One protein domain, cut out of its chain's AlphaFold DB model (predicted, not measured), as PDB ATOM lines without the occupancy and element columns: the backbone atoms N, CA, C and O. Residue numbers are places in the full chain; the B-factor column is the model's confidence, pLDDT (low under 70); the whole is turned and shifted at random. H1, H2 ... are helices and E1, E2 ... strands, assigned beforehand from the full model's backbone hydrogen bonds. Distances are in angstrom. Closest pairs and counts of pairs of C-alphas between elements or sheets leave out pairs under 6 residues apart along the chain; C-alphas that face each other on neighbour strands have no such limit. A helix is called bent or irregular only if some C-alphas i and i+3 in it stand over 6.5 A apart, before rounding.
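What this domain is: This is residues 502 to 560 and 578 to 695 of the 697 residues of a protein of Roseomonas pecuniae (UniProt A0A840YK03). Two strongly twisted sheets make a sandwich, in which the three-strand sheet E2, E7, E4 faces part of a longer six-strand sheet, and H3 packs beside the strands E6 and E4 at one side. From the end of E4 a thin arm with E5, H1 and H2 reaches away from this body and makes much of the length; its residues 606 to 612 stick out. The 177 printed residues hold ten named strands and three named helices in the order E1, E2, E3, E4, E5, H1, H2, H3, E6, E7, E8, E9, E10; the sheets run E1, E8, E3, E6, E9, E10, mixed, and E2, E7, E4, all antiparallel. The class is mixed, helices and strands, with 88 residues, under half, in named elements. The whole is compact, with a radius of gyration of the C-alphas of 16.6 A and spans of 51 by 40 by 29 A.

How they stand to each other: E1, residues 509 to 515, is an edge strand, antiparallel to E8, residues 661 to 671; N 512 and O 667, 2.8 A apart, are within hydrogen-bond range. E3, residues 535 to 548, bends by 75 degrees at residue 543 and is antiparallel to E8, with N 540 and O 668 at 2.8 A. E6, residues 635 to 640, is antiparallel to E3, with N 537 and O 638 at 2.8 A, and parallel to E9, residues 682 to 685, with N 639 and O 683 at 2.8 A. E9 and the edge strand E10, residues 692 to 694, form a hairpin, with N 684 and O 692 at 2.8 A. In the smaller sheet E7, residues 645 to 651, is antiparallel to E2, residues 521 to 527, with N 521 and O 649 at 2.8 A, and to E4, residues 586 to 591, with N 589 and O 648 at 2.9 A. The sandwich, two sheets face to face, has best planes 34 degrees apart; the closest C-alphas of E1 and E2, those of Ala 514 and Asp 521, are 6.5 A apart. H3, residues 625 to 631, is on both sheets, at the larger sheet's level with a height of 1.7 A; its closest C-alphas to E4 are those of Gly 626 and Leu 586, 4.3 A apart. E5, residues 599 to 602, pairs with no named strand; H1, residues 604 to 611, and H2, residues 616 to 619, are on neither sheet. H1 is only just irregular, with C-alphas 604 and 607 6.53 A apart. Of the O i to N i+4 pairs, 3 of 4 in H1 and 2 of 3 in H3 are within range, and H2 is too short for one.

Where its parts are: E1 begins at C-alpha 509 (156.749, 94.301, 129.759) and is 19.6 A long. E2 measures 14.9 A, E3 34.4 A, E4 16.3 A, E5 10.2 A, H1 12.0 A, H2 5.0 A and H3 10.3 A. E6 measures 16.2 A, E7 19.6 A, E8 29.9 A, E9 9.7 A and E10 6.2 A, ending at C-alpha 694 (145.560, 107.920, 113.760).

The domain as a whole: The C-alphas farthest apart, those of Gly 507 and Gly 604, are 52.5 A apart. Residues 561 to 577 are not printed, and C-alphas 560 and 578 are 13.6 A apart across the cut. Of the links that are printed whole, none is long. The mean pLDDT of the printed part is 80.9; 37 residues are under 70, among them 592 to 620.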
ATOM      1  N   HIS A 502     167.809 100.097 127.780       89.88
ATOM      2  CA  HIS A 502     167.105  98.821 127.725       89.88
ATOM      3  C   HIS A 502     166.309  98.707 126.432       89.88
ATOM      4  O   HIS A 502     165.548  99.606 126.071       89.88
ATOM      5  N   ASP A 503     166.513  97.602 125.736       88.50
ATOM      6  CA  ASP A 503     165.861  97.281 124.478       88.50
ATOM      7  C   ASP A 503     164.916  96.109 124.713       88.50
ATOM      8  O   ASP A 503     165.369  95.013 125.046       88.50
ATOM      9  N   LEU A 504     163.613  96.364 124.597       90.56
ATOM     10  CA  LEU A 504     162.596  95.390 124.973       90.56
ATOM     11  C   LEU A 504     162.591  94.227 123.979       90.56
ATOM     12  O   LEU A 504     162.556  94.425 122.757       90.56
ATOM     13  N   ARG A 505     162.557  93.005 124.498       91.00
ATOM     14  CA  ARG A 505     162.308  91.788 123.722       91.00
ATOM     15  C   ARG A 505     160.831  91.706 123.327       91.00
ATOM     16  O   ARG A 505     159.989  92.295 124.003       91.00
ATOM     17  N   PRO A 506     160.495  91.020 122.222       90.94
ATOM     18  CA  PRO A 506     159.102  90.706 121.913       90.94
ATOM     19  C   PRO A 506     158.416  90.043 123.127       90.94
ATOM     20  O   PRO A 506     159.027  89.194 123.779       90.94
ATOM     21  N   GLY A 507     157.231  90.536 123.497       92.44
ATOM     22  CA  GLY A 507     156.441  90.075 124.643       92.44
ATOM     23  C   GLY A 507     156.869  90.648 126.001       92.44
ATOM     24  O   GLY A 507     156.175  90.460 126.997       92.44
ATOM     25  N   GLU A 508     157.994  91.362 126.073       95.31
ATOM     26  CA  GLU A 508     158.509  91.904 127.330       95.31
ATOM     27  C   GLU A 508     157.721  93.139 127.782       95.31
ATOM     28  O   GLU A 508     157.527  94.087 127.011       95.31
ATOM     29  N   THR A 509     157.338  93.153 129.061       96.06
ATOM     30  CA  THR A 509     156.749  94.301 129.759       96.06
ATOM     31  C   THR A 509     157.724  94.840 130.797       96.06
ATOM     32  O   THR A 509     158.233  94.097 131.632       96.06
ATOM     33  N   VAL A 510     157.946  96.153 130.772       95.69
ATOM     34  CA  VAL A 510     158.819  96.856 131.712       95.69
ATOM     35  C   VAL A 510     158.054  97.978 132.402       95.69
ATOM     36  O   VAL A 510     157.495  98.852 131.735       95.69
ATOM     37  N   ALA A 511     158.076  97.978 133.734       94.81
ATOM     38  CA  ALA A 511     157.578  99.076 134.553       94.81
ATOM     39  C   ALA A 511     158.660 100.150 134.737       94.81
ATOM     40  O   ALA A 511     159.838  99.855 134.936       94.81
ATOM     41  N   PHE A 512     158.265 101.416 134.675       95.00
ATOM     42  CA  PHE A 512     159.158 102.552 134.857       95.00
ATOM     43  C   PHE A 512     158.392 103.779 135.353       95.00
ATOM     44  O   PHE A 512     157.161 103.819 135.376       95.00
ATOM     45  N   ARG A 513     159.140 104.799 135.773       94.00
ATOM     46  CA  ARG A 513     158.589 106.032 136.337       94.00
ATOM     47  C   ARG A 513     158.957 107.225 135.473       94.00
ATOM     48  O   ARG A 513     160.075 107.291 134.962       94.00
ATOM     49  N   ALA A 514     158.015 108.151 135.324       93.50
ATOM     50  CA  ALA A 514     158.238 109.449 134.702       93.50
ATOM     51  C   ALA A 514     158.099 110.552 135.759       93.50
ATOM     52  O   ALA A 514     157.033 110.720 136.352       93.50
ATOM     53  N   GLU A 515     159.164 111.307 136.005       92.50
ATOM     54  CA  GLU A 515     159.242 112.320 137.063       92.50
ATOM     55  C   GLU A 515     158.826 113.708 136.539       92.50
ATOM     56  O   GLU A 515     159.365 114.199 135.545       92.50
ATOM     57  N   ALA A 516     157.908 114.394 137.231       90.25
ATOM     58  CA  ALA A 516     157.336 115.663 136.753       90.25
ATOM     59  C   ALA A 516     158.366 116.803 136.627       90.25
ATOM     60  O   ALA A 516     158.229 117.698 135.790       90.25
ATOM     61  N   HIS A 517     159.395 116.782 137.476       87.62
ATOM     62  CA  HIS A 517     160.428 117.818 137.534       87.62
ATOM     63  C   HIS A 517     161.527 117.642 136.483       87.62
ATOM     64  O   HIS A 517     162.386 118.512 136.313       87.62
ATOM     65  N   ARG A 518     161.525 116.519 135.755       85.88
ATOM     66  CA  ARG A 518     162.535 116.234 134.741       85.88
ATOM     67  C   ARG A 518     162.096 116.751 133.388       85.88
ATOM     68  O   ARG A 518     161.225 116.209 132.714       85.88
ATOM     69  N   GLN A 519     162.785 117.793 132.946       81.25
ATOM     70  CA  GLN A 519     162.726 118.205 131.556       81.25
ATOM     71  C   GLN A 519     163.393 117.134 130.686       81.25
ATOM     72  O   GLN A 519     164.581 116.867 130.862       81.25
ATOM     73  N   TRP A 520     162.651 116.556 129.737       86.19
ATOM     74  CA  TRP A 520     163.101 115.402 128.948       86.19
ATOM     75  C   TRP A 520     163.531 114.237 129.850       86.19
ATOM     76  O   TRP A 520     164.711 113.877 129.884       86.19
ATOM     77  N   ASP A 521     162.593 113.654 130.595       89.81
ATOM     78  CA  ASP A 521     162.888 112.485 131.414       89.81
ATOM     79  C   ASP A 521     163.291 111.304 130.529       89.81
ATOM     80  O   ASP A 521     162.527 110.819 129.689       89.81
ATOM     81  N   ARG A 522     164.545 110.876 130.689       90.38
ATOM     82  CA  ARG A 522     165.113 109.737 129.978       90.38
ATOM     83  C   ARG A 522     164.601 108.466 130.648       90.38
ATOM     84  O   ARG A 522     165.022 108.147 131.762       90.38
ATOM     85  N   THR A 523     163.746 107.735 129.939       92.25
ATOM     86  CA  THR A 523     163.163 106.472 130.432       92.25
ATOM     87  C   THR A 523     164.176 105.330 130.473       92.25
ATOM     88  O   THR A 523     163.999 104.374 131.217       92.25
ATOM     89  N   GLY A 524     165.230 105.420 129.655       89.94
ATOM     90  CA  GLY A 524     166.166 104.325 129.423       89.94
ATOM     91  C   GLY A 524     165.665 103.303 128.403       89.94
ATOM     92  O   GLY A 524     166.450 102.458 127.995       89.94
ATOM     93  N   LEU A 525     164.414 103.401 127.945       91.88
ATOM     94  CA  LEU A 525     163.784 102.441 127.042       91.88
ATOM     95  C   LEU A 525     163.997 102.844 125.578       91.88
ATOM     96  O   LEU A 525     163.794 103.999 125.188       91.88
ATOM     97  N   ILE A 526     164.407 101.880 124.759       89.00
ATOM     98  CA  ILE A 526     164.601 102.050 123.322       89.00
ATOM     99  C   ILE A 526     163.338 101.591 122.599       89.00
ATOM    100  O   ILE A 526     162.879 100.466 122.768       89.00
ATOM    101  N   LEU A 527     162.804 102.461 121.749       87.50
ATOM    102  CA  LEU A 527     161.767 102.107 120.793       87.50
ATOM    103  C   LEU A 527     162.418 101.875 119.434       87.50
ATOM    104  O   LEU A 527     162.992 102.787 118.832       87.50
ATOM    105  N   ARG A 528     162.321 100.641 118.954       84.31
ATOM    106  CA  ARG A 528     162.699 100.239 117.599       84.31
ATOM    107  C   ARG A 528     161.528 100.334 116.648       84.31
ATOM    108  O   ARG A 528     160.376 100.267 117.062       84.31
ATOM    109  N   GLY A 529     161.844 100.455 115.377       76.75
ATOM    110  CA  GLY A 529     160.910 100.316 114.280       76.75
ATOM    111  C   GLY A 529     161.670  99.816 113.067       76.75
ATOM    112  O   GLY A 529     162.860 100.104 112.905       76.75
ATOM    113  N   ASP A 530     160.975  99.063 112.235       71.69
ATOM    114  CA  ASP A 530     161.466  98.595 110.951       71.69
ATOM    115  C   ASP A 530     160.516  99.154 109.873       71.69
ATOM    116  O   ASP A 530     159.294  99.063 110.034       71.69
ATOM    117  N   PRO A 531     161.040  99.824 108.824       67.12
ATOM    118  CA  PRO A 531     160.232 100.307 107.711       67.12
ATOM    119  C   PRO A 531     159.408  99.223 107.014       67.12
ATOM    120  O   PRO A 531     158.350  99.549 106.481       67.12
ATOM    121  N   ASP A 532     159.905  97.986 106.999       74.81
ATOM    122  CA  ASP A 532     159.297  96.866 106.285       74.81
ATOM    123  C   ASP A 532     158.366  96.055 107.203       74.81
ATOM    124  O   ASP A 532     157.377  95.484 106.742       74.81
ATOM    125  N   ARG A 533     158.625  96.060 108.520       80.50
ATOM    126  CA  ARG A 533     157.769  95.427 109.535       80.50
ATOM    127  C   ARG A 533     157.594  96.332 110.765       80.50
ATOM    128  O   ARG A 533     158.428  96.294 111.670       80.50
ATOM    129  N   PRO A 534     156.521  97.142 110.852       82.31
ATOM    130  CA  PRO A 534     156.337  98.044 111.984       82.31
ATOM    131  C   PRO A 534     156.327  97.276 113.311       82.31
ATOM    132  O   PRO A 534     155.774  96.182 113.408       82.31
ATOM    133  N   ILE A 535     156.933  97.868 114.341       90.19
ATOM    134  CA  ILE A 535     156.942  97.299 115.693       90.19
ATOM    135  C   ILE A 535     155.919  98.046 116.539       90.19
ATOM    136  O   ILE A 535     155.873  99.281 116.528       90.19
ATOM    137  N   TYR A 536     155.122  97.292 117.290       92.25
ATOM    138  CA  TYR A 536     154.073  97.831 118.140       92.25
ATOM    139  C   TYR A 536     154.481  97.795 119.609       92.25
ATOM    140  O   TYR A 536     155.048  96.821 120.102       92.25
ATOM    141  N   TYR A 537     154.158  98.874 120.314       94.25
ATOM    142  CA  TYR A 537     154.333  98.990 121.752       94.25
ATOM    143  C   TYR A 537     153.022  99.407 122.394       94.25
ATOM    144  O   TYR A 537     152.286 100.229 121.847       94.25
ATOM    145  N   ARG A 538     152.755  98.884 123.586       93.69
ATOM    146  CA  ARG A 538     151.652  99.326 124.434       93.69
ATOM    147  C   ARG A 538     152.225 100.089 125.614       93.69
ATOM    148  O   ARG A 538     152.948  99.512 126.422       93.69
ATOM    149  N   LEU A 539     151.911 101.378 125.691       94.62
ATOM    150  CA  LEU A 539     152.192 102.201 126.861       94.62
ATOM    151  C   LEU A 539     150.944 102.203 127.740       94.62
ATOM    152  O   LEU A 539     149.868 102.563 127.269       94.62
ATOM    153  N   ARG A 540     151.083 101.810 129.002       94.81
ATOM    154  CA  ARG A 540     150.002 101.770 129.985       94.81
ATOM    155  C   ARG A 540     150.343 102.665 131.165       94.81
ATOM    156  O   ARG A 540     151.477 102.683 131.629       94.81
ATOM    157  N   TRP A 541     149.356 103.406 131.642       95.31
ATOM    158  CA  TRP A 541     149.413 104.118 132.908       95.31
ATOM    159  C   TRP A 541     148.839 103.236 134.012       95.31
ATOM    160  O   TRP A 541     147.710 102.755 133.909       95.31
ATOM    161  N   VAL A 542     149.644 102.997 135.045       94.50
ATOM    162  CA  VAL A 542     149.302 102.110 136.163       94.50
ATOM    163  C   VAL A 542     148.881 102.920 137.385       94.50
ATOM    164  O   VAL A 542     147.949 102.539 138.087       94.50
ATOM    165  N   GLY A 543     149.524 104.066 137.613       93.81
ATOM    166  CA  GLY A 543     149.269 104.882 138.792       93.81
ATOM    167  C   GLY A 543     150.183 106.097 138.897       93.81
ATOM    168  O   GLY A 543     150.813 106.527 137.927       93.81
ATOM    169  N   GLY A 544     150.232 106.685 140.087       94.44
ATOM    170  CA  GLY A 544     150.989 107.906 140.341       94.44
ATOM    171  C   GLY A 544     150.305 109.172 139.818       94.44
ATOM    172  O   GLY A 544     149.367 109.137 139.017       94.44
ATOM    173  N   LEU A 545     150.773 110.312 140.322       93.75
ATOM    174  CA  LEU A 545     150.249 111.637 140.014       93.75
ATOM    175  C   LEU A 545     151.397 112.637 139.908       93.75
ATOM    176  O   LEU A 545     152.378 112.587 140.651       93.75
ATOM    177  N   TRP A 546     151.221 113.606 139.023       93.25
ATOM    178  CA  TRP A 546     152.082 114.767 138.882       93.25
ATOM    179  C   TRP A 546     151.437 116.012 139.465       93.25
ATOM    180  O   TRP A 546     150.223 116.185 139.394       93.25
ATOM    181  N   ARG A 547     152.249 116.932 139.981       86.75
ATOM    182  CA  ARG A 547     151.781 118.193 140.556       86.75
ATOM    183  C   ARG A 547     152.734 119.336 140.224       86.75
ATOM    184  O   ARG A 547     153.909 119.270 140.563       86.75
ATOM    185  N   ASP A 548     152.202 120.398 139.629       83.25
ATOM    186  CA  ASP A 548     152.843 121.722 139.598       83.25
ATOM    187  C   ASP A 548     152.491 122.478 140.889       83.25
ATOM    188  O   ASP A 548     151.379 122.337 141.401       83.25
ATOM    189  N   ALA A 549     153.400 123.302 141.416       76.94
ATOM    190  CA  ALA A 549     153.196 124.031 142.674       76.94
ATOM    191  C   ALA A 549     151.896 124.861 142.709       76.94
ATOM    192  O   ALA A 549     151.306 125.053 143.772       76.94
ATOM    193  N   SER A 550     151.438 125.344 141.551       69.88
ATOM    194  CA  SER A 550     150.214 126.140 141.411       69.88
ATOM    195  C   SER A 550     148.964 125.328 141.065       69.88
ATOM    196  O   SER A 550     147.865 125.884 141.115       69.88
ATOM    197  N   CYS A 551     149.084 124.045 140.728       71.06
ATOM    198  CA  CYS A 551     147.985 123.224 140.223       71.06
ATOM    199  C   CYS A 551     147.657 122.049 141.165       71.06
ATOM    200  O   CYS A 551     148.517 121.594 141.923       71.06
ATOM    201  N   PRO A 552     146.413 121.533 141.139       80.69
ATOM    202  CA  PRO A 552     146.106 120.271 141.801       80.69
ATOM    203  C   PRO A 552     146.894 119.111 141.158       80.69
ATOM    204  O   PRO A 552     147.280 119.210 139.983       80.69
ATOM    205  N   PRO A 553     147.134 118.015 141.905       87.75
ATOM    206  CA  PRO A 553     147.685 116.788 141.340       87.75
ATOM    207  C   PRO A 553     146.848 116.280 140.159       87.75
ATOM    208  O   PRO A 553     145.623 116.379 140.178       87.75
ATOM    209  N   CYS A 554     147.502 115.725 139.145       89.88
ATOM    210  CA  CYS A 554     146.871 115.224 137.929       89.88
ATOM    211  C   CYS A 554     147.559 113.957 137.414       89.88
ATOM    212  O   CYS A 554     148.753 113.746 137.633       89.88
ATOM    213  N   GLY A 555     146.788 113.114 136.728       91.56
ATOM    214  CA  GLY A 555     147.300 111.966 135.983       91.56
ATOM    215  C   GLY A 555     147.873 112.364 134.612       91.56
ATOM    216  O   GLY A 555     148.051 113.551 134.325       91.56
ATOM    217  N   PRO A 556     148.115 111.397 133.709       92.06
ATOM    218  CA  PRO A 556     148.789 111.636 132.430       92.06
ATOM    219  C   PRO A 556     148.023 112.571 131.487       92.06
ATOM    220  O   PRO A 556     148.650 113.252 130.680       92.06
ATOM    221  N   ALA A 557     146.694 112.674 131.593       90.06
ATOM    222  CA  ALA A 557     145.903 113.633 130.813       90.06
ATOM    223  C   ALA A 557     146.254 115.101 131.110       90.06
ATOM    224  O   ALA A 557     145.973 115.982 130.294       90.06
ATOM    225  N   GLY A 558     146.888 115.359 132.258       88.06
ATOM    226  CA  GLY A 558     147.157 116.694 132.758       88.06
ATOM    227  C   GLY A 558     145.910 117.375 133.315       88.06
ATOM    228  O   GLY A 558     144.822 116.807 133.398       88.06
ATOM    229  N   ASN A 559     146.077 118.635 133.687       82.06
ATOM    230  CA  ASN A 559     144.987 119.494 134.108       82.06
ATOM    231  C   ASN A 559     144.403 120.191 132.876       82.06
ATOM    232  O   ASN A 559     145.075 121.001 132.222       82.06
ATOM    233  N   VAL A 560     143.136 119.896 132.570       66.19
ATOM    234  CA  VAL A 560     142.346 120.742 131.670       66.19
ATOM    235  C   VAL A 560     142.349 122.136 132.279       66.19
ATOM    236  O   VAL A 560     142.187 122.287 133.490       66.19
ATOM    237  N   VAL A 578     153.710 122.369 124.421       74.12
ATOM    238  CA  VAL A 578     153.089 121.545 123.369       74.12
ATOM    239  C   VAL A 578     151.655 122.036 123.145       74.12
ATOM    240  O   VAL A 578     150.822 122.030 124.053       74.12
ATOM    241  N   ARG A 579     151.378 122.543 121.941       67.31
ATOM    242  CA  ARG A 579     150.082 123.140 121.596       67.31
ATOM    243  C   ARG A 579     149.022 122.048 121.435       67.31
ATOM    244  O   ARG A 579     149.290 121.034 120.808       67.31
ATOM    245  N   GLY A 580     147.821 122.292 121.956       73.06
ATOM    246  CA  GLY A 580     146.710 121.332 121.912       73.06
ATOM    247  C   GLY A 580     146.711 120.326 123.064       73.06
ATOM    248  O   GLY A 580     145.704 119.667 123.275       73.06
ATOM    249  N   ALA A 581     147.791 120.265 123.847       80.00
ATOM    250  CA  ALA A 581     147.871 119.442 125.044       80.00
ATOM    251  C   ALA A 581     147.532 120.263 126.308       80.00
ATOM    252  O   ALA A 581     147.943 121.429 126.396       80.00
ATOM    253  N   PRO A 582     146.818 119.684 127.292       84.56
ATOM    254  CA  PRO A 582     146.563 120.313 128.586       84.56
ATOM    255  C   PRO A 582     147.848 120.615 129.362       84.56
ATOM    256  O   PRO A 582     148.934 120.134 129.026       84.56
ATOM    257  N   TRP A 583     147.729 121.427 130.413       84.19
ATOM    258  CA  TRP A 583     148.852 121.711 131.308       84.19
ATOM    259  C   TRP A 583     149.253 120.438 132.052       84.19
ATOM    260  O   TRP A 583     148.381 119.693 132.487       84.19
ATOM    261  N   MET A 584     150.556 120.185 132.200       87.31
ATOM    262  CA  MET A 584     151.102 118.962 132.819       87.31
ATOM    263  C   MET A 584     150.739 117.652 132.100       87.31
ATOM    264  O   MET A 584     151.063 116.583 132.602       87.31
ATOM    265  N   ALA A 585     150.122 117.697 130.914       90.75
ATOM    266  CA  ALA A 585     149.826 116.485 130.158       90.75
ATOM    267  C   ALA A 585     151.113 115.736 129.783       90.75
ATOM    268  O   ALA A 585     152.100 116.352 129.367       90.75
ATOM    269  N   LEU A 586     151.093 114.409 129.895       93.44
ATOM    270  CA  LEU A 586     152.206 113.547 129.522       93.44
ATOM    271  C   LEU A 586     152.486 113.674 128.023       93.44
ATOM    272  O   LEU A 586     151.648 113.364 127.172       93.44
ATOM    273  N   CYS A 587     153.696 114.120 127.713       91.75
ATOM    274  CA  CYS A 587     154.211 114.220 126.362       91.75
ATOM    275  C   CYS A 587     155.369 113.247 126.166       91.75
ATOM    276  O   CYS A 587     156.167 113.012 127.071       91.75
ATOM    277  N   ALA A 588     155.475 112.722 124.951       90.50
ATOM    278  CA  ALA A 588     156.510 111.799 124.536       90.50
ATOM    279  C   ALA A 588     157.296 112.350 123.346       90.50
ATOM    280  O   ALA A 588     156.777 113.041 122.461       90.50
ATOM    281  N   THR A 589     158.575 112.003 123.293       86.75
ATOM    282  CA  THR A 589     159.374 112.123 122.081       86.75
ATOM    283  C   THR A 589     160.372 110.985 121.987       86.75
ATOM    284  O   THR A 589     160.750 110.384 122.987       86.75
ATOM    285  N   ILE A 590     160.823 110.719 120.767       79.50
ATOM    286  CA  ILE A 590     161.957 109.838 120.531       79.50
ATOM    287  C   ILE A 590     163.119 110.706 120.080       79.50
ATOM    288  O   ILE A 590     163.027 111.423 119.070       79.50
ATOM    289  N   ALA A 591     164.215 110.636 120.826       72.19
ATOM    290  CA  ALA A 591     165.466 111.218 120.384       72.19
ATOM    291  C   ALA A 591     166.104 110.287 119.345       72.19
ATOM    292  O   ALA A 591     166.152 109.072 119.511       72.19
ATOM    293  N   GLY A 592     166.583 110.871 118.251       63.47
ATOM    294  CA  GLY A 592     167.267 110.168 117.169       63.47
ATOM    295  C   GLY A 592     168.231 111.109 116.452       63.47
ATOM    296  O   GLY A 592     168.156 112.325 116.673       63.47
ATOM    297  N   PRO A 593     169.117 110.589 115.588       53.47
ATOM    298  CA  PRO A 593     170.016 111.424 114.802       53.47
ATOM    299  C   PRO A 593     169.203 112.388 113.941       53.47
ATOM    300  O   PRO A 593     168.349 111.980 113.154       53.47
ATOM    301  N   ARG A 594     169.463 113.687 114.080       56.59
ATOM    302  CA  ARG A 594     168.824 114.736 113.280       56.59
ATOM    303  C   ARG A 594     169.892 115.507 112.525       56.59
ATOM    304  O   ARG A 594     170.956 115.794 113.066       56.59
ATOM    305  N   ARG A 595     169.589 115.901 111.288       52.03
ATOM    306  CA  ARG A 595     170.378 116.931 110.605       52.03
ATOM    307  C   ARG A 595     170.030 118.281 111.226       52.03
ATOM    308  O   ARG A 595     168.881 118.713 111.155       52.03
ATOM    309  N   TRP A 596     171.014 118.909 111.862       53.16
ATOM    310  CA  TRP A 596     170.891 120.223 112.489       53.16
ATOM    311  C   TRP A 596     171.806 121.241 111.795       53.16
ATOM    312  O   TRP A 596     172.900 120.856 111.379       53.16
ATOM    313  N   PRO A 597     171.417 122.525 111.688       49.47
ATOM    314  CA  PRO A 597     170.142 123.108 112.116       49.47
ATOM    315  C   PRO A 597     168.957 122.692 111.244       49.47
ATOM    316  O   PRO A 597     169.118 122.454 110.052       49.47
ATOM    317  N   LEU A 598     167.752 122.632 111.831       50.81
ATOM    318  CA  LEU A 598     166.529 122.317 111.074       50.81
ATOM    319  C   LEU A 598     166.270 123.343 109.972       50.81
ATOM    320  O   LEU A 598     165.773 123.006 108.899       50.81
ATOM    321  N   ARG A 599     166.576 124.610 110.268       58.75
ATOM    322  CA  ARG A 599     166.466 125.717 109.328       58.75
ATOM    323  C   ARG A 599     167.394 126.858 109.724       58.75
ATOM    324  O   ARG A 599     167.484 127.229 110.898       58.75
ATOM    325  N   GLU A 600     168.043 127.435 108.724       62.75
ATOM    326  CA  GLU A 600     168.791 128.685 108.851       62.75
ATOM    327  C   GLU A 600     167.831 129.868 108.683       62.75
ATOM    328  O   GLU A 600     166.985 129.866 107.784       62.75
ATOM    329  N   LEU A 601     167.940 130.879 109.546       61.50
ATOM    330  CA  LEU A 601     167.143 132.103 109.478       61.50
ATOM    331  C   LEU A 601     168.016 133.359 109.561       61.50
ATOM    332  O   LEU A 601     169.036 133.346 110.244       61.50
ATOM    333  N   PRO A 602     167.597 134.483 108.958       60.22
ATOM    334  CA  PRO A 602     168.228 135.780 109.189       60.22
ATOM    335  C   PRO A 602     168.232 136.189 110.671       60.22
ATOM    336  O   PRO A 602     167.224 136.044 111.362       60.22
ATOM    337  N   LEU A 603     169.329 136.785 111.148       60.00
ATOM    338  CA  LEU A 603     169.536 137.212 112.541       60.00
ATOM    339  C   LEU A 603     168.495 138.236 112.995       60.00
ATOM    340  O   LEU A 603     168.080 138.211 114.147       60.00
ATOM    341  N   GLY A 604     167.998 139.073 112.078       57.16
ATOM    342  CA  GLY A 604     166.899 140.002 112.359       57.16
ATOM    343  C   GLY A 604     165.611 139.306 112.820       57.16
ATOM    344  O   GLY A 604     164.800 139.905 113.521       57.16
ATOM    345  N   LEU A 605     165.438 138.015 112.507       62.12
ATOM    346  CA  LEU A 605     164.321 137.213 113.006       62.12
ATOM    347  C   LEU A 605     164.573 136.627 114.400       62.12
ATOM    348  O   LEU A 605     163.612 136.165 115.005       62.12
ATOM    349  N   ALA A 606     165.802 136.648 114.930       59.66
ATOM    350  CA  ALA A 606     166.137 136.059 116.230       59.66
ATOM    351  C   ALA A 606     165.393 136.752 117.376       59.66
ATOM    352  O   ALA A 606     164.810 136.090 118.231       59.66
ATOM    353  N   PHE A 607     165.338 138.087 117.358       55.88
ATOM    354  CA  PHE A 607     164.625 138.866 118.373       55.88
ATOM    355  C   PHE A 607     163.107 138.674 118.275       55.88
ATOM    356  O   PHE A 607     162.442 138.385 119.269       55.88
ATOM    357  N   ALA A 608     162.557 138.716 117.055       56.66
ATOM    358  CA  ALA A 608     161.156 138.379 116.805       56.66
ATOM    359  C   ALA A 608     160.828 136.928 117.193       56.66
ATOM    360  O   ALA A 608     159.699 136.628 117.567       56.66
ATOM    361  N   TYR A 609     161.798 136.020 117.132       57.12
ATOM    362  CA  TYR A 609     161.636 134.628 117.518       57.12
ATOM    363  C   TYR A 609     161.708 134.412 119.030       57.12
ATOM    364  O   TYR A 609     160.876 133.702 119.589       57.12
ATOM    365  N   LEU A 610     162.623 135.092 119.724       56.38
ATOM    366  CA  LEU A 610     162.613 135.148 121.183       56.38
ATOM    367  C   LEU A 610     161.292 135.718 121.694       56.38
ATOM    368  O   LEU A 610     160.771 135.190 122.671       56.38
ATOM    369  N   LEU A 611     160.741 136.739 121.021       53.47
ATOM    370  CA  LEU A 611     159.565 137.461 121.500       53.47
ATOM    371  C   LEU A 611     158.197 136.928 121.043       53.47
ATOM    372  O   LEU A 611     157.248 136.968 121.826       53.47
ATOM    373  N   LYS A 612     158.073 136.499 119.782       50.31
ATOM    374  CA  LYS A 612     156.784 136.294 119.093       50.31
ATOM    375  C   LYS A 612     156.652 134.966 118.339       50.31
ATOM    376  O   LYS A 612     155.528 134.604 117.998       50.31
ATOM    377  N   ARG A 613     157.738 134.236 118.031       51.72
ATOM    378  CA  ARG A 613     157.644 132.982 117.253       51.72
ATOM    379  C   ARG A 613     157.920 131.747 118.099       51.72
ATOM    380  O   ARG A 613     159.006 131.531 118.618       51.72
ATOM    381  N   ASP A 614     156.891 130.923 118.172       57.31
ATOM    382  CA  ASP A 614     156.906 129.592 118.753       57.31
ATOM    383  C   ASP A 614     157.710 128.623 117.851       57.31
ATOM    384  O   ASP A 614     157.530 128.677 116.626       57.31
ATOM    385  N   PRO A 615     158.590 127.746 118.381       59.62
ATOM    386  CA  PRO A 615     159.261 126.669 117.639       59.62
ATOM    387  C   PRO A 615     158.286 125.593 117.123       59.62
ATOM    388  O   PRO A 615     158.491 124.405 117.347       59.62
ATOM    389  N   ARG A 616     157.239 125.976 116.380       61.34
ATOM    390  CA  ARG A 616     156.157 125.084 115.923       61.34
ATOM    391  C   ARG A 616     156.685 123.814 115.260       61.34
ATOM    392  O   ARG A 616     156.226 122.727 115.564       61.34
ATOM    393  N   LEU A 617     157.708 123.936 114.412       62.00
ATOM    394  CA  LEU A 617     158.317 122.786 113.736       62.00
ATOM    395  C   LEU A 617     158.970 121.778 114.689       62.00
ATOM    396  O   LEU A 617     159.042 120.607 114.341       62.00
ATOM    397  N   LEU A 618     159.466 122.207 115.852       65.88
ATOM    398  CA  LEU A 618     159.975 121.297 116.879       65.88
ATOM    399  C   LEU A 618     158.855 120.746 117.747       65.88
ATOM    400  O   LEU A 618     158.824 119.549 117.997       65.88
ATOM    401  N   LEU A 619     157.946 121.614 118.194       69.56
ATOM    402  CA  LEU A 619     156.861 121.226 119.093       69.56
ATOM    403  C   LEU A 619     155.893 120.249 118.425       69.56
ATOM    404  O   LEU A 619     155.429 119.324 119.074       69.56
ATOM    405  N   ASN A 620     155.681 120.374 117.112       68.44
ATOM    406  CA  ASN A 620     154.891 119.421 116.333       68.44
ATOM    407  C   ASN A 620     155.530 118.020 116.262       68.44
ATOM    408  O   ASN A 620     154.898 117.100 115.766       68.44
ATOM    409  N   GLN A 621     156.780 117.838 116.705       70.19
ATOM    410  CA  GLN A 621     157.446 116.528 116.763       70.19
ATOM    411  C   GLN A 621     157.271 115.830 118.118       70.19
ATOM    412  O   GLN A 621     157.897 114.794 118.350       70.19
ATOM    413  N   LEU A 622     156.486 116.417 119.017       83.19
ATOM    414  CA  LEU A 622     156.179 115.896 120.341       83.19
ATOM    415  C   LEU A 622     154.770 115.299 120.305       83.19
ATOM    416  O   LEU A 622     153.866 115.901 119.728       83.19
ATOM    417  N   ALA A 623     154.596 114.123 120.900       86.94
ATOM    418  CA  ALA A 623     153.308 113.448 120.983       86.94
ATOM    419  C   ALA A 623     152.694 113.662 122.371       86.94
ATOM    420  O   ALA A 623     153.249 113.158 123.348       86.94
ATOM    421  N   PRO A 624     151.574 114.388 122.506       87.69
ATOM    422  CA  PRO A 624     150.833 114.468 123.761       87.69
ATOM    423  C   PRO A 624     150.039 113.180 124.024       87.69
ATOM    424  O   PRO A 624     148.817 113.142 123.908       87.69
ATOM    425  N   VAL A 625     150.748 112.102 124.365       89.44
ATOM    426  CA  VAL A 625     150.180 110.760 124.590       89.44
ATOM    427  C   VAL A 625     149.246 110.688 125.802       89.44
ATOM    428  O   VAL A 625     148.414 109.789 125.890       89.44
ATOM    429  N   GLY A 626     149.358 111.647 126.722       87.75
ATOM    430  CA  GLY A 626     148.644 111.666 127.991       87.75
ATOM    431  C   GLY A 626     147.122 111.615 127.892       87.75
ATOM    432  O   GLY A 626     146.489 110.872 128.634       87.75
ATOM    433  N   GLN A 627     146.531 112.362 126.955       84.62
ATOM    434  CA  GLN A 627     145.078 112.337 126.744       84.62
ATOM    435  C   GLN A 627     144.613 111.004 126.153       84.62
ATOM    436  O   GLN A 627     143.609 110.448 126.598       84.62
ATOM    437  N   SER A 628     145.361 110.476 125.178       86.38
ATOM    438  CA  SER A 628     145.048 109.198 124.532       86.38
ATOM    439  C   SER A 628     145.043 108.051 125.540       86.38
ATOM    440  O   SER A 628     144.121 107.245 125.508       86.38
ATOM    441  N   LEU A 629     146.004 108.035 126.475       86.31
ATOM    442  CA  LEU A 629     146.064 107.051 127.562       86.31
ATOM    443  C   LEU A 629     144.756 107.000 128.354       86.31
ATOM    444  O   LEU A 629     144.180 105.933 128.520       86.31
ATOM    445  N   THR A 630     144.257 108.144 128.824       82.81
ATOM    446  CA  THR A 630     143.022 108.180 129.628       82.81
ATOM    447  C   THR A 630     141.761 107.866 128.830       82.81
ATOM    448  O   THR A 630     140.832 107.289 129.379       82.81
ATOM    449  N   MET A 631     141.715 108.217 127.540       80.75
ATOM    450  CA  MET A 631     140.548 107.940 126.691       80.75
ATOM    451  C   MET A 631     140.407 106.454 126.328       80.75
ATOM    452  O   MET A 631     139.313 106.022 125.985       80.75
ATOM    453  N   GLN A 632     141.488 105.675 126.404       79.69
ATOM    454  CA  GLN A 632     141.554 104.271 125.978       79.69
ATOM    455  C   GLN A 632     141.827 103.325 127.159       79.69
ATOM    456  O   GLN A 632     142.678 102.435 127.098       79.69
ATOM    457  N   GLY A 633     141.142 103.546 128.284       78.75
ATOM    458  CA  GLY A 633     141.233 102.644 129.437       78.75
ATOM    459  C   GLY A 633     142.640 102.558 130.043       78.75
ATOM    460  O   GLY A 633     143.094 101.477 130.409       78.75
ATOM    461  N   ASN A 634     143.336 103.695 130.137       88.75
ATOM    462  CA  ASN A 634     144.698 103.850 130.666       88.75
ATOM    463  C   ASN A 634     145.811 103.226 129.816       88.75
ATOM    464  O   ASN A 634     146.928 103.062 130.305       88.75
ATOM    465  N   SER A 635     145.563 102.904 128.546       90.75
ATOM    466  CA  SER A 635     146.594 102.378 127.649       90.75
ATOM    467  C   SER A 635     146.545 103.033 126.277       90.75
ATOM    468  O   SER A 635     145.515 103.550 125.875       90.75
ATOM    469  N   VAL A 636     147.669 103.066 125.565       91.50
ATOM    470  CA  VAL A 636     147.727 103.554 124.188       91.50
ATOM    471  C   VAL A 636     148.723 102.738 123.377       91.50
ATOM    472  O   VAL A 636     149.777 102.326 123.875       91.50
ATOM    473  N   LEU A 637     148.388 102.518 122.109       91.88
ATOM    474  CA  LEU A 637     149.258 101.844 121.156       91.88
ATOM    475  C   LEU A 637     150.196 102.833 120.462       91.88
ATOM    476  O   LEU A 637     149.800 103.915 120.021       91.88
ATOM    477  N   ILE A 638     151.453 102.423 120.334       91.88
ATOM    478  CA  ILE A 638     152.506 103.134 119.623       91.88
ATOM    479  C   ILE A 638     153.014 102.223 118.506       91.88
ATOM    480  O   ILE A 638     153.604 101.179 118.769       91.88
ATOM    481  N   ARG A 639     152.818 102.637 117.257       90.75
ATOM    482  CA  ARG A 639     153.365 101.981 116.064       90.75
ATOM    483  C   ARG A 639     154.651 102.681 115.650       90.75
ATOM    484  O   ARG A 639     154.629 103.874 115.350       90.75
ATOM    485  N   SER A 640     155.762 101.955 115.595       88.06
ATOM    486  CA  SER A 640     157.069 102.506 115.244       88.06
ATOM    487  C   SER A 640     157.609 101.958 113.927       88.06
ATOM    488  O   SER A 640     157.872 100.768 113.793       88.06
ATOM    489  N   GLU A 641     157.822 102.865 112.971       85.31
ATOM    490  CA  GLU A 641     158.472 102.625 111.666       85.31
ATOM    491  C   GLU A 641     159.858 103.295 111.599       85.31
ATOM    492  O   GLU A 641     160.522 103.346 110.559       85.31
ATOM    493  N   ARG A 642     160.268 103.923 112.702       75.81
ATOM    494  CA  ARG A 642     161.479 104.735 112.790       75.81
ATOM    495  C   ARG A 642     162.658 103.878 113.264       75.81
ATOM    496  O   ARG A 642     162.462 103.036 114.134       75.81
ATOM    497  N   PRO A 643     163.896 104.153 112.804       73.75
ATOM    498  CA  PRO A 643     165.082 103.553 113.406       73.75
ATOM    499  C   PRO A 643     165.142 103.753 114.925       73.75
ATOM    500  O   PRO A 643     164.652 104.764 115.436       73.75
ATOM    501  N   ALA A 644     165.801 102.818 115.611       79.00
ATOM    502  CA  ALA A 644     165.896 102.766 117.067       79.00
ATOM    503  C   ALA A 644     166.198 104.126 117.715       79.00
ATOM    504  O   ALA A 644     167.151 104.828 117.350       79.00
ATOM    505  N   GLY A 645     165.390 104.476 118.713       81.19
ATOM    506  CA  GLY A 645     165.475 105.750 119.401       81.19
ATOM    507  C   GLY A 645     165.119 105.655 120.880       81.19
ATOM    508  O   GLY A 645     164.253 104.877 121.268       81.19
ATOM    509  N   MET A 646     165.772 106.468 121.706       88.00
ATOM    510  CA  MET A 646     165.479 106.554 123.140       88.00
ATOM    511  C   MET A 646     164.152 107.280 123.374       88.00
ATOM    512  O   MET A 646     163.954 108.389 122.859       88.00
ATOM    513  N   LEU A 647     163.269 106.675 124.171       90.56
ATOM    514  CA  LEU A 647     162.007 107.269 124.601       90.56
ATOM    515  C   LEU A 647     162.250 108.283 125.724       90.56
ATOM    516  O   LEU A 647     162.811 107.968 126.776       90.56
ATOM    517  N   TYR A 648     161.778 109.503 125.501       91.50
ATOM    518  CA  TYR A 648     161.752 110.573 126.486       91.50
ATOM    519  C   TYR A 648     160.313 110.944 126.805       91.50
ATOM    520  O   TYR A 648     159.521 111.179 125.888       91.50
ATOM    521  N   LEU A 649     160.010 111.059 128.093       93.06
ATOM    522  CA  LEU A 649     158.720 111.512 128.601       93.06
ATOM    523  C   LEU A 649     158.889 112.810 129.386       93.06
ATOM    524  O   LEU A 649     159.955 113.079 129.928       93.06
ATOM    525  N   PHE A 650     157.875 113.666 129.402       91.81
ATOM    526  CA  PHE A 650     157.916 114.919 130.160       91.81
ATOM    527  C   PHE A 650     156.511 115.496 130.347       91.81
ATOM    528  O   PHE A 650     155.606 115.235 129.551       91.81
ATOM    529  N   ALA A 651     156.340 116.304 131.392       90.38
ATOM    530  CA  ALA A 651     155.108 117.041 131.643       90.38
ATOM    531  C   ALA A 651     154.979 118.241 130.697       90.38
ATOM    532  O   ALA A 651     155.944 118.966 130.478       90.38
ATOM    533  N   ASN A 652     153.796 118.504 130.141       87.75
ATOM    534  CA  ASN A 652     153.557 119.694 129.316       87.75
ATOM    535  C   ASN A 652     153.467 120.983 130.155       87.75
ATOM    536  O   ASN A 652     152.411 121.612 130.268       87.75
ATOM    537  N   ASP A 653     154.587 121.362 130.751       81.31
ATOM    538  CA  ASP A 653     154.781 122.579 131.525       81.31
ATOM    539  C   ASP A 653     155.660 123.583 130.747       81.31
ATOM    540  O   ASP A 653     156.233 123.267 129.695       81.31
ATOM    541  N   LEU A 654     155.761 124.823 131.227       73.19
ATOM    542  CA  LEU A 654     156.731 125.779 130.707       73.19
ATOM    543  C   LEU A 654     158.137 125.210 130.912       73.19
ATOM    544  O   LEU A 654     158.537 124.853 132.015       73.19
ATOM    545  N   TRP A 655     158.934 125.184 129.844       70.25
ATOM    546  CA  TRP A 655     160.305 124.652 129.867       70.25
ATOM    547  C   TRP A 655     161.206 125.264 130.960       70.25
ATOM    548  O   TRP A 655     162.254 124.703 131.264       70.25
ATOM    549  N   GLN A 656     160.847 126.422 131.519       68.56
ATOM    550  CA  GLN A 656     161.609 127.123 132.551       68.56
ATOM    551  C   GLN A 656     161.157 126.812 133.984       68.56
ATOM    552  O   GLN A 656     161.872 127.188 134.909       68.56
ATOM    553  N   THR A 657     159.992 126.190 134.190       71.56
ATOM    554  CA  THR A 657     159.385 126.080 135.527       71.56
ATOM    555  C   THR A 657     159.493 124.708 136.161       71.56
ATOM    556  O   THR A 657     159.324 124.644 137.363       71.56
ATOM    557  N   TYR A 658     159.927 123.668 135.443       78.06
ATOM    558  CA  TYR A 658     159.941 122.268 135.904       78.06
ATOM    559  C   TYR A 658     160.463 122.009 137.331       78.06
ATOM    560  O   TYR A 658     160.050 121.039 137.956       78.06
ATOM    561  N   LEU A 659     161.352 122.846 137.871       78.62
ATOM    562  CA  LEU A 659     161.858 122.707 139.243       78.62
ATOM    563  C   LEU A 659     160.778 122.863 140.328       78.62
ATOM    564  O   LEU A 659     161.009 122.445 141.458       78.62
ATOM    565  N   ASN A 660     159.625 123.462 140.017       82.44
ATOM    566  CA  ASN A 660     158.490 123.549 140.937       82.44
ATOM    567  C   ASN A 660     157.497 122.376 140.786       82.44
ATOM    568  O   ASN A 660     156.476 122.358 141.479       82.44
ATOM    569  N   ASN A 661     157.780 121.424 139.891       87.88
ATOM    570  CA  ASN A 661     156.966 120.235 139.698       87.88
ATOM    571  C   ASN A 661     157.400 119.127 140.660       87.88
ATOM    572  O   ASN A 661     158.552 119.032 141.074       87.88
ATOM    573  N   SER A 662     156.462 118.260 141.010       91.62
ATOM    574  CA  SER A 662     156.657 117.148 141.937       91.62
ATOM    575  C   SER A 662     155.778 115.962 141.548       91.62
ATOM    576  O   SER A 662     154.847 116.096 140.751       91.62
ATOM    577  N   GLY A 663     156.081 114.800 142.120       92.94
ATOM    578  CA  GLY A 663     155.377 113.554 141.834       92.94
ATOM    579  C   GLY A 663     155.919 112.804 140.619       92.94
ATOM    580  O   GLY A 663     156.771 113.289 139.865       92.94
ATOM    581  N   GLU A 664     155.398 111.596 140.448       94.81
ATOM    582  CA  GLU A 664     155.796 110.642 139.421       94.81
ATOM    583  C   GLU A 664     154.569 109.926 138.851       94.81
ATOM    584  O   GLU A 664     153.581 109.716 139.555       94.81
ATOM    585  N   LEU A 665     154.631 109.583 137.567       95.31
ATOM    586  CA  LEU A 665     153.680 108.679 136.928       95.31
ATOM    587  C   LEU A 665     154.319 107.299 136.832       95.31
ATOM    588  O   LEU A 665     155.457 107.177 136.372       95.31
ATOM    589  N   GLU A 666     153.569 106.277 137.223       95.81
ATOM    590  CA  GLU A 666     153.943 104.874 137.082       95.81
ATOM    591  C   GLU A 666     153.378 104.341 135.767       95.81
ATOM    592  O   GLU A 666     152.168 104.395 135.511       95.81
ATOM    593  N   LEU A 667     154.277 103.878 134.904       96.44
ATOM    594  CA  LEU A 667     153.981 103.484 133.536       96.44
ATOM    595  C   LEU A 667     154.547 102.092 133.257       96.44
ATOM    596  O   LEU A 667     155.593 101.713 133.774       96.44
ATOM    597  N   GLU A 668     153.889 101.370 132.364       96.38
ATOM    598  CA  GLU A 668     154.372 100.115 131.799       96.38
ATOM    599  C   GLU A 668     154.508 100.260 130.290       96.38
ATOM    600  O   GLU A 668     153.618 100.785 129.619       96.38
ATOM    601  N   LEU A 669     155.619  99.780 129.742       96.31
ATOM    602  CA  LEU A 669     155.812  99.658 128.305       96.31
ATOM    603  C   LEU A 669     155.940  98.181 127.956       96.31
ATOM    604  O   LEU A 669     156.806  97.495 128.488       96.31
ATOM    605  N   THR A 670     155.098  97.708 127.044       95.69
ATOM    606  CA  THR A 670     155.165  96.344 126.507       95.69
ATOM    607  C   THR A 670     155.521  96.389 125.032       95.69
ATOM    608  O   THR A 670     154.884  97.140 124.290       95.69
ATOM    609  N   ARG A 671     156.496  95.592 124.585       94.69
ATOM    610  CA  ARG A 671     156.713  95.345 123.151       94.69
ATOM    611  C   ARG A 671     155.824  94.184 122.719       94.69
ATOM    612  O   ARG A 671     155.915  93.101 123.279       94.69
ATOM    613  N   LEU A 672     154.971  94.413 121.728       92.31
ATOM    614  CA  LEU A 672     154.029  93.404 121.250       92.31
ATOM    615  C   LEU A 672     154.698  92.486 120.216       92.31
ATOM    616  O   LEU A 672     155.515  92.946 119.414       92.31
ATOM    617  N   ASP A 673     154.349  91.198 120.254       84.38
ATOM    618  CA  ASP A 673     154.865  90.170 119.335       84.38
ATOM    619  C   ASP A 673     154.266  90.286 117.929       84.38
ATOM    620  O   ASP A 673     154.944  90.067 116.920       84.38
ATOM    621  N   GLU A 674     152.996  90.681 117.869       82.75
ATOM    622  CA  GLU A 674     152.194  90.768 116.655       82.75
ATOM    623  C   GLU A 674     151.452  92.105 116.590       82.75
ATOM    624  O   GLU A 674     151.391  92.861 117.566       82.75
ATOM    625  N   GLU A 675     150.904  92.413 115.414       82.19
ATOM    626  CA  GLU A 675     150.020  93.561 115.249       82.19
ATOM    627  C   GLU A 675     148.750  93.337 116.081       82.19
ATOM    628  O   GLU A 675     148.012  92.385 115.822       82.19
ATOM    629  N   PRO A 676     148.493  94.165 117.109       81.00
ATOM    630  CA  PRO A 676     147.298  94.005 117.920       81.00
ATOM    631  C   PRO A 676     146.053  94.396 117.118       81.00
ATOM    632  O   PRO A 676     146.117  95.245 116.228       81.00
ATOM    633  N   GLY A 677     144.899  93.858 117.523       73.62
ATOM    634  CA  GLY A 677     143.604  94.423 117.147       73.62
ATOM    635  C   GLY A 677     143.583  95.927 117.437       73.62
ATOM    636  O   GLY A 677     143.977  96.377 118.518       73.62
ATOM    637  N   LEU A 678     143.213  96.705 116.426       68.38
ATOM    638  CA  LEU A 678     143.305  98.157 116.429       68.38
ATOM    639  C   LEU A 678     142.053  98.788 117.062       68.38
ATOM    640  O   LEU A 678     141.252  99.415 116.373       68.38
ATOM    641  N   ASP A 679     141.911  98.640 118.379       64.88
ATOM    642  CA  ASP A 679     140.803  99.217 119.150       64.88
ATOM    643  C   ASP A 679     141.227 100.564 119.766       64.88
ATOM    644  O   ASP A 679     141.861 100.625 120.821       64.88
ATOM    645  N   GLY A 680     140.903 101.671 119.090       71.81
ATOM    646  CA  GLY A 680     141.196 103.034 119.551       71.81
ATOM    647  C   GLY A 680     142.391 103.705 118.863       71.81
ATOM    648  O   GLY A 680     143.054 103.157 117.994       71.81
ATOM    649  N   ALA A 681     142.652 104.967 119.206       79.69
ATOM    650  CA  ALA A 681     143.636 105.797 118.512       79.69
ATOM    651  C   ALA A 681     145.097 105.334 118.710       79.69
ATOM    652  O   ALA A 681     145.568 105.182 119.837       79.69
ATOM    653  N   VAL A 682     145.842 105.220 117.608       88.06
ATOM    654  CA  VAL A 682     147.238 104.758 117.579       88.06
ATOM    655  C   VAL A 682     148.184 105.925 117.320       88.06
ATOM    656  O   VAL A 682     147.994 106.718 116.393       88.06
ATOM    657  N   TRP A 683     149.258 106.007 118.100       89.69
ATOM    658  CA  TRP A 683     150.363 106.920 117.829       89.69
ATOM    659  C   TRP A 683     151.358 106.286 116.862       89.69
ATOM    660  O   TRP A 683     152.076 105.353 117.208       89.69
ATOM    661  N   VAL A 684     151.442 106.824 115.651       87.75
ATOM    662  CA  VAL A 684     152.383 106.384 114.622       87.75
ATOM    663  C   VAL A 684     153.636 107.255 114.649       87.75
ATOM    664  O   VAL A 684     153.579 108.486 114.554       87.75
ATOM    665  N   LEU A 685     154.786 106.597 114.735       84.31
ATOM    666  CA  LEU A 685     156.119 107.148 114.524       84.31
ATOM    667  C   LEU A 685     156.576 106.802 113.108       84.31
ATOM    668  O   LEU A 685     157.180 105.745 112.903       84.31
ATOM    669  N   PRO A 686     156.321 107.679 112.126       77.88
ATOM    670  CA  PRO A 686     156.695 107.393 110.753       77.88
ATOM    671  C   PRO A 686     158.217 107.375 110.592       77.88
ATOM    672  O   PRO A 686     158.957 108.071 111.309       77.88
ATOM    673  N   LYS A 687     158.674 106.661 109.557       74.94
ATOM    674  CA  LYS A 687     160.083 106.612 109.128       74.94
ATOM    675  C   LYS A 687     160.714 108.005 109.038       74.94
ATOM    676  O   LYS A 687     161.855 108.212 109.453       74.94
ATOM    677  N   THR A 688     159.959 108.984 108.531       70.00
ATOM    678  CA  THR A 688     160.341 110.403 108.518       70.00
ATOM    679  C   THR A 688     159.164 111.294 108.915       70.00
ATOM    680  O   THR A 688     158.015 111.009 108.588       70.00
ATOM    681  N   GLY A 689     159.447 112.401 109.608       69.38
ATOM    682  CA  GLY A 689     158.431 113.381 110.009       69.38
ATOM    683  C   GLY A 689     157.972 113.272 111.471       69.38
ATOM    684  O   GLY A 689     158.563 112.527 112.251       69.38
ATOM    685  N   PRO A 690     156.987 114.089 111.882       73.62
ATOM    686  CA  PRO A 690     156.483 114.117 113.254       73.62
ATOM    687  C   PRO A 690     155.637 112.883 113.591       73.62
ATOM    688  O   PRO A 690     155.191 112.172 112.693       73.62
ATOM    689  N   TRP A 691     155.391 112.673 114.885       82.50
ATOM    690  CA  TRP A 691     154.384 111.723 115.357       82.50
ATOM    691  C   TRP A 691     153.010 112.066 114.774       82.50
ATOM    692  O   TRP A 691     152.688 113.242 114.590       82.50
ATOM    693  N   ARG A 692     152.199 111.046 114.504       85.31
ATOM    694  CA  ARG A 692     150.826 111.206 114.019       85.31
ATOM    695  C   ARG A 692     149.891 110.385 114.885       85.31
ATOM    696  O   ARG A 692     150.171 109.218 115.127       85.31
ATOM    697  N   LEU A 693     148.795 110.987 115.324       83.69
ATOM    698  CA  LEU A 693     147.701 110.240 115.924       83.69
ATOM    699  C   LEU A 693     146.761 109.803 114.801       83.69
ATOM    700  O   LEU A 693     146.277 110.650 114.050       83.69
ATOM    701  N   VAL A 694     146.539 108.501 114.680       82.94
ATOM    702  CA  VAL A 694     145.560 107.920 113.760       82.94
ATOM    703  C   VAL A 694     144.367 107.473 114.604       82.94
ATOM    704  O   VAL A 694     144.504 106.501 115.350       82.94
ATOM    705  N   PRO A 695     143.231 108.195 114.573       71.88
ATOM    706  CA  PRO A 695     141.997 107.701 115.166       71.88
ATOM    707  C   PRO A 695     141.517 106.499 114.348       71.88
ATOM    708  O   PRO A 695     141.503 106.552 113.118       71.88
TER     709      PRO A 695